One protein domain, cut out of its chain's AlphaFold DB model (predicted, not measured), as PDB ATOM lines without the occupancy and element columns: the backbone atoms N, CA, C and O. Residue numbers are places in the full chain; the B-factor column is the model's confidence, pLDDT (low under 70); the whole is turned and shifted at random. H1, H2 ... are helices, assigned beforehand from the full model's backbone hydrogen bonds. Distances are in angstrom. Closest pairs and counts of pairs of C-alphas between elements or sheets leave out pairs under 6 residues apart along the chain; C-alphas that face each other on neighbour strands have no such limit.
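This is residues 130 to 196 of the 348 residues of an uncharacterized protein of Cellulomonas sp. NEAU-YY56 (UniProt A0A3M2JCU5). Helices H1 and H2 make a V, and the long helix H3 runs across its open end, so that the three form a triangle. The short helix H4 folds back along H3 and covers one side of this triangle, also touching H1. The printed part has 67 residues with four named helices, H1 to H4 in chain order, and no named strand; the class is all helix. It is compact, with a radius of gyration of the C-alphas of 10.8 A and spans of 30 by 21 by 18 A.

Find C-alpha 130 at (176.090, 188.185, 233.490); from there H1, residues 130 to 143, runs 20.0 A. H2 follows at residues 146 to 156, 16.0 A long. Look next at C-alpha 162, at (163.398, 206.870, 241.656), where H3, residues 162 to 179, begins its 25.6 A. H4, residues 186 to 192, ends at C-alpha 192, at (173.029, 206.732, 240.813).

Start at H1: its residues 137 to 141 alone touch H2, at a steep tilt of 52 degrees, opposite ways, with the closest C-alphas, of Arg 137 and Trp 149, 6.4 A apart. Residues 130 to 136 of H1 alone touch H3, about perpendicular at 77 degrees, closest at the C-alphas of Gly 132 and Ala 175, 3.9 A. H2 touches residues 163 to 168 of H3 alone, at a steep tilt of 57 degrees, closest at the C-alphas of Ala 156 and Ala 164, 4.7 A. H3 and H4 form a helical hairpin at a shallow tilt of 24 degrees, with the closest C-alphas, of Leu 167 and Ala 192, 4.8 A apart. Every O i to N i+4 pair is within hydrogen-bond range in H1, H3 and H4, and 6 of 7 in H2.

The C-alphas farthest apart, of Pro 159 and Gly 181, are 31.2 A apart. The printed part has no cut, and none of its links is long. Look for pLDDT under 70 at residues 144 to 145, 147 and 195 to 196.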
ATOM      1  N   VAL A 130     175.509 188.690 232.240       71.75
ATOM      2  CA  VAL A 130     176.090 188.185 233.490       71.75
ATOM      3  C   VAL A 130     177.573 188.559 233.633       71.75
ATOM      4  O   VAL A 130     177.978 188.996 234.708       71.75
ATOM      5  N   ALA A 131     178.375 188.440 232.570       71.81
ATOM      6  CA  ALA A 131     179.789 188.820 232.577       71.81
ATOM      7  C   ALA A 131     179.958 190.325 232.835       71.81
ATOM      8  O   ALA A 131     180.784 190.721 233.656       71.81
ATOM      9  N   GLY A 132     179.091 191.146 232.236       74.88
ATOM     10  CA  GLY A 132     179.030 192.584 232.488       74.88
ATOM     11  C   GLY A 132     178.766 192.932 233.954       74.88
ATOM     12  O   GLY A 132     179.464 193.755 234.541       74.88
ATOM     13  N   VAL A 133     177.807 192.260 234.601       80.12
ATOM     14  CA  VAL A 133     177.524 192.470 236.034       80.12
ATOM     15  C   VAL A 133     178.713 192.058 236.911       80.12
ATOM     16  O   VAL A 133     179.030 192.751 237.882       80.12
ATOM     17  N   TRP A 134     179.406 190.966 236.572       81.12
ATOM     18  CA  TRP A 134     180.622 190.555 237.282       81.12
ATOM     19  C   TRP A 134     181.762 191.555 237.122       81.12
ATOM     20  O   TRP A 134     182.432 191.854 238.111       81.12
ATOM     21  N   ALA A 135     181.940 192.117 235.927       81.75
ATOM     22  CA  ALA A 135     182.912 193.173 235.682       81.75
ATOM     23  C   ALA A 135     182.590 194.437 236.497       81.75
ATOM     24  O   ALA A 135     183.478 194.986 237.149       81.75
ATOM     25  N   VAL A 136     181.314 194.842 236.575       85.75
ATOM     26  CA  VAL A 136     180.877 195.969 237.420       85.75
ATOM     27  C   VAL A 136     181.153 195.701 238.901       85.75
ATOM     28  O   VAL A 136     181.697 196.559 239.600       85.75
ATOM     29  N   ARG A 137     180.834 194.496 239.391       89.44
ATOM     30  CA  ARG A 137     181.143 194.094 240.769       89.44
ATOM     31  C   ARG A 137     182.646 194.121 241.033       89.44
ATOM     32  O   ARG A 137     183.064 194.658 242.055       89.44
ATOM     33  N   ALA A 138     183.448 193.540 240.144       80.00
ATOM     34  CA  ALA A 138     184.899 193.509 240.278       80.00
ATOM     35  C   ALA A 138     185.474 194.931 240.317       80.00
ATOM     36  O   ALA A 138     186.245 195.243 241.221       80.00
ATOM     37  N   ALA A 139     185.026 195.817 239.423       83.44
ATOM     38  CA  ALA A 139     185.440 197.217 239.402       83.44
ATOM     39  C   ALA A 139     185.103 197.939 240.719       83.44
ATOM     40  O   ALA A 139     185.976 198.572 241.313       83.44
ATOM     41  N   LEU A 140     183.878 197.783 241.233       81.31
ATOM     42  CA  LEU A 140     183.466 198.368 242.517       81.31
ATOM     43  C   LEU A 140     184.276 197.816 243.697       81.31
ATOM     44  O   LEU A 140     184.722 198.575 244.558       81.31
ATOM     45  N   CYS A 141     184.495 196.501 243.740       80.12
ATOM     46  CA  CYS A 141     185.279 195.861 244.792       80.12
ATOM     47  C   CYS A 141     186.741 196.324 244.781       80.12
ATOM     48  O   CYS A 141     187.287 196.607 245.847       80.12
ATOM     49  N   THR A 142     187.351 196.429 243.600       74.31
ATOM     50  CA  THR A 142     188.754 196.828 243.434       74.31
ATOM     51  C   THR A 142     188.958 198.314 243.718       74.31
ATOM     52  O   THR A 142     189.864 198.669 244.467       74.31
ATOM     53  N   GLN A 143     188.112 199.189 243.166       72.62
ATOM     54  CA  GLN A 143     188.297 200.642 243.272       72.62
ATOM     55  C   GLN A 143     187.771 201.218 244.592       72.62
ATOM     56  O   GLN A 143     188.329 202.171 245.132       72.62
ATOM     57  N   VAL A 144     186.695 200.644 245.136       68.19
ATOM     58  CA  VAL A 144     185.943 201.245 246.249       68.19
ATOM     59  C   VAL A 144     185.984 200.358 247.497       68.19
ATOM     60  O   VAL A 144     186.151 200.833 248.630       68.19
ATOM     61  N   GLY A 145     185.885 199.046 247.295       68.50
ATOM     62  CA  GLY A 145     185.914 198.024 248.335       68.50
ATOM     63  C   GLY A 145     184.659 197.143 248.330       68.50
ATOM     64  O   GLY A 145     183.601 197.556 247.853       68.50
ATOM     65  N   PRO A 146     184.735 195.935 248.912       72.25
ATOM     66  CA  PRO A 146     183.679 194.924 248.804       72.25
ATOM     67  C   PRO A 146     182.338 195.349 249.425       72.25
ATOM     68  O   PRO A 146     181.281 194.984 248.921       72.25
ATOM     69  N   LEU A 147     182.363 196.182 250.473       67.81
ATOM     70  CA  LEU A 147     181.154 196.662 251.158       67.81
ATOM     71  C   LEU A 147     180.283 197.589 250.296       67.81
ATOM     72  O   LEU A 147     179.096 197.762 250.562       67.81
ATOM     73  N   VAL A 148     180.856 198.207 249.263       74.44
ATOM     74  CA  VAL A 148     180.109 199.103 248.373       74.44
ATOM     75  C   VAL A 148     179.180 198.332 247.455       74.44
ATOM     76  O   VAL A 148     178.075 198.801 247.189       74.44
ATOM     77  N   TRP A 149     179.581 197.134 247.032       85.06
ATOM     78  CA  TRP A 149     178.701 196.264 246.264       85.06
ATOM     79  C   TRP A 149     177.432 195.922 247.050       85.06
ATOM     80  O   TRP A 149     176.336 196.008 246.506       85.06
ATOM     81  N   GLU A 150     177.557 195.630 248.348       78.06
ATOM     82  CA  GLU A 150     176.407 195.343 249.215       78.06
ATOM     83  C   GLU A 150     175.432 196.529 249.287       78.06
ATOM     84  O   GLU A 150     174.224 196.343 249.158       78.06
ATOM     85  N   LEU A 151     175.946 197.759 249.415       76.50
ATOM     86  CA  LEU A 151     175.132 198.982 249.414       76.50
ATOM     87  C   LEU A 151     174.444 199.229 248.066       76.50
ATOM     88  O   LEU A 151     173.284 199.643 248.025       76.50
ATOM     89  N   VAL A 152     175.153 198.991 246.964       83.06
ATOM     90  CA  VAL A 152     174.610 199.106 245.605       83.06
ATOM     91  C   VAL A 152     173.476 198.099 245.406       83.06
ATOM     92  O   VAL A 152     172.395 198.480 244.961       83.06
ATOM     93  N   VAL A 153     173.672 196.843 245.814       81.62
ATOM     94  CA  VAL A 153     172.634 195.804 245.757       81.62
ATOM     95  C   VAL A 153     171.449 196.161 246.655       81.62
ATOM     96  O   VAL A 153     170.313 196.070 246.203       81.62
ATOM     97  N   GLU A 154     171.672 196.643 247.882       77.62
ATOM     98  CA  GLU A 154     170.594 197.069 248.790       77.62
ATOM     99  C   GLU A 154     169.705 198.148 248.151       77.62
ATOM    100  O   GLU A 154     168.475 198.060 248.190       77.62
ATOM    101  N   VAL A 155     170.316 199.157 247.526       75.38
ATOM    102  CA  VAL A 155     169.582 200.241 246.860       75.38
ATOM    103  C   VAL A 155     168.884 199.740 245.595       75.38
ATOM    104  O   VAL A 155     167.731 200.102 245.361       75.38
ATOM    105  N   ALA A 156     169.542 198.894 244.798       79.81
ATOM    106  CA  ALA A 156     168.991 198.372 243.549       79.81
ATOM    107  C   ALA A 156     167.823 197.408 243.802       79.81
ATOM    108  O   ALA A 156     166.814 197.468 243.100       79.81
ATOM    109  N   CYS A 157     167.913 196.558 244.824       76.25
ATOM    110  CA  CYS A 157     166.866 195.615 245.229       76.25
ATOM    111  C   CYS A 157     165.775 196.255 246.100       76.25
ATOM    112  O   CYS A 157     164.778 195.604 246.413       76.25
ATOM    113  N   GLY A 158     165.941 197.521 246.486       74.88
ATOM    114  CA  GLY A 158     164.941 198.271 247.229       74.88
ATOM    115  C   GLY A 158     163.614 198.447 246.472       74.88
ATOM    116  O   GLY A 158     163.498 198.118 245.285       74.88
ATOM    117  N   PRO A 159     162.585 199.002 247.145       73.06
ATOM    118  CA  PRO A 159     161.333 199.375 246.489       73.06
ATOM    119  C   PRO A 159     161.616 200.289 245.289       73.06
ATOM    120  O   PRO A 159     162.632 200.986 245.294       73.06
ATOM    121  N   GLY A 160     160.714 200.304 244.294       81.06
ATOM    122  CA  GLY A 160     160.805 201.049 243.019       81.06
ATOM    123  C   GLY A 160     160.818 202.579 243.141       81.06
ATOM    124  O   GLY A 160     160.151 203.287 242.399       81.06
ATOM    125  N   THR A 161     161.552 203.094 244.117       83.44
ATOM    126  CA  THR A 161     161.897 204.492 244.289       83.44
ATOM    127  C   THR A 161     162.680 204.984 243.069       83.44
ATOM    128  O   THR A 161     163.418 204.201 242.464       83.44
ATOM    129  N   PRO A 162     162.616 206.290 242.750       84.81
ATOM    130  CA  PRO A 162     163.398 206.870 241.656       84.81
ATOM    131  C   PRO A 162     164.898 206.558 241.754       84.81
ATOM    132  O   PRO A 162     165.551 206.314 240.748       84.81
ATOM    133  N   ARG A 163     165.435 206.486 242.981       85.81
ATOM    134  CA  ARG A 163     166.830 206.109 243.250       85.81
ATOM    135  C   ARG A 163     167.136 204.664 242.846       85.81
ATOM    136  O   ARG A 163     168.157 204.421 242.218       85.81
ATOM    137  N   ALA A 164     166.275 203.714 243.213       77.56
ATOM    138  CA  ALA A 164     166.465 202.307 242.868       77.56
ATOM    139  C   ALA A 164     166.380 202.083 241.351       77.56
ATOM    140  O   ALA A 164     167.180 201.336 240.797       77.56
ATOM    141  N   LEU A 165     165.447 202.765 240.675       81.12
ATOM    142  CA  LEU A 165     165.298 202.700 239.218       81.12
ATOM    143  C   LEU A 165     166.514 203.286 238.492       81.12
ATOM    144  O   LEU A 165     167.095 202.597 237.659       81.12
ATOM    145  N   ALA A 166     166.958 204.488 238.880       81.31
ATOM    146  CA  ALA A 166     168.156 205.112 238.318       81.31
ATOM    147  C   ALA A 166     169.406 204.237 238.511       81.31
ATOM    148  O   ALA A 166     170.239 204.127 237.616       81.31
ATOM    149  N   LEU A 167     169.528 203.564 239.662       89.19
ATOM    150  CA  LEU A 167     170.635 202.644 239.904       89.19
ATOM    151  C   LEU A 167     170.562 201.384 239.033       89.19
ATOM    152  O   LEU A 167     171.589 200.946 238.526       89.19
ATOM    153  N   ARG A 168     169.376 200.799 238.834       86.31
ATOM    154  CA  ARG A 168     169.212 199.646 237.930       86.31
ATOM    155  C   ARG A 168     169.577 200.010 236.495       86.31
ATOM    156  O   ARG A 168     170.247 199.228 235.830       86.31
ATOM    157  N   GLU A 169     169.174 201.193 236.044       86.50
ATOM    158  CA  GLU A 169     169.509 201.707 234.718       86.50
ATOM    159  C   GLU A 169     171.017 201.935 234.565       86.50
ATOM    160  O   GLU A 169     171.611 201.459 233.596       86.50
ATOM    161  N   ALA A 170     171.656 202.552 235.564       88.62
ATOM    162  CA  ALA A 170     173.107 202.716 235.596       88.62
ATOM    163  C   ALA A 170     173.834 201.361 235.580       88.62
ATOM    164  O   ALA A 170     174.724 201.158 234.762       88.62
ATOM    165  N   LEU A 171     173.425 200.398 236.412       88.88
ATOM    166  CA  LEU A 171     174.014 199.054 236.430       88.88
ATOM    167  C   LEU A 171     173.841 198.329 235.092       88.88
ATOM    168  O   LEU A 171     174.781 197.696 234.624       88.88
ATOM    169  N   ALA A 172     172.674 198.438 234.453       87.44
ATOM    170  CA  ALA A 172     172.427 197.835 233.145       87.44
ATOM    171  C   ALA A 172     173.250 198.502 232.030       87.44
ATOM    172  O   ALA A 172     173.738 197.824 231.128       87.44
ATOM    173  N   SER A 173     173.413 199.828 232.070       90.50
ATOM    174  CA  SER A 173     174.295 200.563 231.156       90.50
ATOM    175  C   SER A 173     175.754 200.139 231.327       90.50
ATOM    176  O   SER A 173     176.385 199.777 230.341       90.50
ATOM    177  N   GLN A 174     176.253 200.087 232.562       93.31
ATOM    178  CA  GLN A 174     177.646 199.733 232.847       93.31
ATOM    179  C   GLN A 174     177.949 198.251 232.607       93.31
ATOM    180  O   GLN A 174     179.038 197.911 232.162       93.31
ATOM    181  N   ALA A 175     176.982 197.360 232.839       88.19
ATOM    182  CA  ALA A 175     177.129 195.951 232.490       88.19
ATOM    183  C   ALA A 175     177.213 195.743 230.969       88.19
ATOM    184  O   ALA A 175     177.962 194.879 230.530       88.19
ATOM    185  N   ARG A 176     176.479 196.530 230.167       89.06
ATOM    186  CA  ARG A 176     176.592 196.495 228.698       89.06
ATOM    187  C   ARG A 176     177.948 197.013 228.231       89.06
ATOM    188  O   ARG A 176     178.650 196.269 227.567       89.06
ATOM    189  N   ALA A 177     178.358 198.192 228.703       87.25
ATOM    190  CA  ALA A 177     179.679 198.752 228.413       87.25
ATOM    191  C   ALA A 177     180.802 197.742 228.725       87.25
ATOM    192  O   ALA A 177     181.642 197.446 227.882       87.25
ATOM    193  N   ALA A 178     180.752 197.106 229.900       89.00
ATOM    194  CA  ALA A 178     181.736 196.095 230.279       89.00
ATOM    195  C   ALA A 178     181.684 194.815 229.428       89.00
ATOM    196  O   ALA A 178     182.720 194.198 229.190       89.00
ATOM    197  N   ALA A 179     180.497 194.396 228.981       81.94
ATOM    198  CA  ALA A 179     180.346 193.273 228.056       81.94
ATOM    199  C   ALA A 179     180.931 193.589 226.669       81.94
ATOM    200  O   ALA A 179     181.493 192.698 226.032       81.94
ATOM    201  N   ASP A 180     180.866 194.856 226.258       85.44
ATOM    202  CA  ASP A 180     181.453 195.376 225.019       85.44
ATOM    203  C   ASP A 180     182.973 195.637 225.144       85.44
ATOM    204  O   ASP A 180     183.619 196.082 224.197       85.44
ATOM    205  N   GLY A 181     183.570 195.322 226.301       87.50
ATOM    206  CA  GLY A 181     184.997 195.508 226.578       87.50
ATOM    207  C   GLY A 181     185.379 196.930 226.996       87.50
ATOM    208  O   GLY A 181     186.566 197.232 227.126       87.50
ATOM    209  N   GLU A 182     184.401 197.804 227.231       89.81
ATOM    210  CA  GLU A 182     184.628 199.148 227.754       89.81
ATOM    211  C   GLU A 182     184.884 199.125 229.272       89.81
ATOM    212  O   GLU A 182     184.499 198.208 230.003       89.81
ATOM    213  N   GLY A 183     185.552 200.166 229.775       86.19
ATOM    214  CA  GLY A 183     185.775 200.332 231.208       86.19
ATOM    215  C   GLY A 183     184.475 200.621 231.966       86.19
ATOM    216  O   GLY A 183     183.622 201.367 231.496       86.19
ATOM    217  N   VAL A 184     184.343 200.076 233.179       88.75
ATOM    218  CA  VAL A 184     183.215 200.387 234.073       88.75
ATOM    219  C   VAL A 184     183.400 201.770 234.696       88.75
ATOM    220  O   VAL A 184     184.348 201.992 235.457       88.75
ATOM    221  N   ASP A 185     182.440 202.664 234.473       86.94
ATOM    222  CA  ASP A 185     182.329 203.935 235.183       86.94
ATOM    223  C   ASP A 185     181.737 203.716 236.585       86.94
ATOM    224  O   ASP A 185     180.525 203.746 236.834       86.94
ATOM    225  N   VAL A 186     182.640 203.497 237.538       83.81
ATOM    226  CA  VAL A 186     182.313 203.360 238.958       83.81
ATOM    227  C   VAL A 186     181.653 204.629 239.517       83.81
ATOM    228  O   VAL A 186     180.770 204.523 240.373       83.81
ATOM    229  N   ALA A 187     182.008 205.823 239.031       76.62
ATOM    230  CA  ALA A 187     181.431 207.076 239.516       76.62
ATOM    231  C   ALA A 187     179.948 207.190 239.144       76.62
ATOM    232  O   ALA A 187     179.138 207.567 239.999       76.62
ATOM    233  N   ALA A 188     179.574 206.785 237.926       83.31
ATOM    234  CA  ALA A 188     178.180 206.735 237.492       83.31
ATOM    235  C   ALA A 188     177.332 205.812 238.385       83.31
ATOM    236  O   ALA A 188     176.254 206.209 238.844       83.31
ATOM    237  N   VAL A 189     177.837 204.614 238.712       86.81
ATOM    238  CA  VAL A 189     177.127 203.666 239.595       86.81
ATOM    239  C   VAL A 189     176.961 204.238 241.003       86.81
ATOM    240  O   VAL A 189     175.863 204.205 241.566       86.81
ATOM    241  N   LEU A 190     178.025 204.804 241.578       83.44
ATOM    242  CA  LEU A 190     177.985 205.393 242.919       83.44
ATOM    243  C   LEU A 190     177.080 206.629 242.996       83.44
ATOM    244  O   LEU A 190     176.366 206.808 243.990       83.44
ATOM    245  N   GLY A 191     177.081 207.450 241.943       80.44
ATOM    246  CA  GLY A 191     176.225 208.623 241.795       80.44
ATOM    247  C   GLY A 191     174.746 208.246 241.734       80.44
ATOM    248  O   GLY A 191     173.944 208.770 242.512       80.44
ATOM    249  N   ALA A 192     174.392 207.263 240.900       83.56
ATOM    250  CA  ALA A 192     173.029 206.732 240.813       83.56
ATOM    251  C   ALA A 192     172.582 206.094 242.139       83.56
ATOM    252  O   ALA A 192     171.467 206.317 242.621       83.56
ATOM    253  N   ALA A 193     173.495 205.377 242.797       80.12
ATOM    254  CA  ALA A 193     173.258 204.810 244.112       80.12
ATOM    255  C   ALA A 193     173.179 205.872 245.215       80.12
ATOM    256  O   ALA A 193     172.761 205.523 246.316       80.12
ATOM    257  N   ARG A 194     173.537 207.143 244.968       81.19
ATOM    258  CA  ARG A 194     173.684 208.204 245.985       81.19
ATOM    259  C   ARG A 194     174.415 207.700 247.230       81.19
ATOM    260  O   ARG A 194     173.976 207.943 248.360       81.19
ATOM    261  N   VAL A 195     175.475 206.917 247.036       68.50
ATOM    262  CA  VAL A 195     176.298 206.461 248.160       68.50
ATOM    263  C   VAL A 195     176.869 207.718 248.818       68.50
ATOM    264  O   VAL A 195     177.377 208.582 248.109       68.50
ATOM    265  N   PRO A 196     176.768 207.891 250.146       64.06
ATOM    266  CA  PRO A 196     177.408 209.012 250.818       64.06
ATOM    267  C   PRO A 196     178.927 208.805 250.770       64.06
ATOM    268  O   PRO A 196     179.518 208.239 251.689       64.06
TER     269      PRO A 196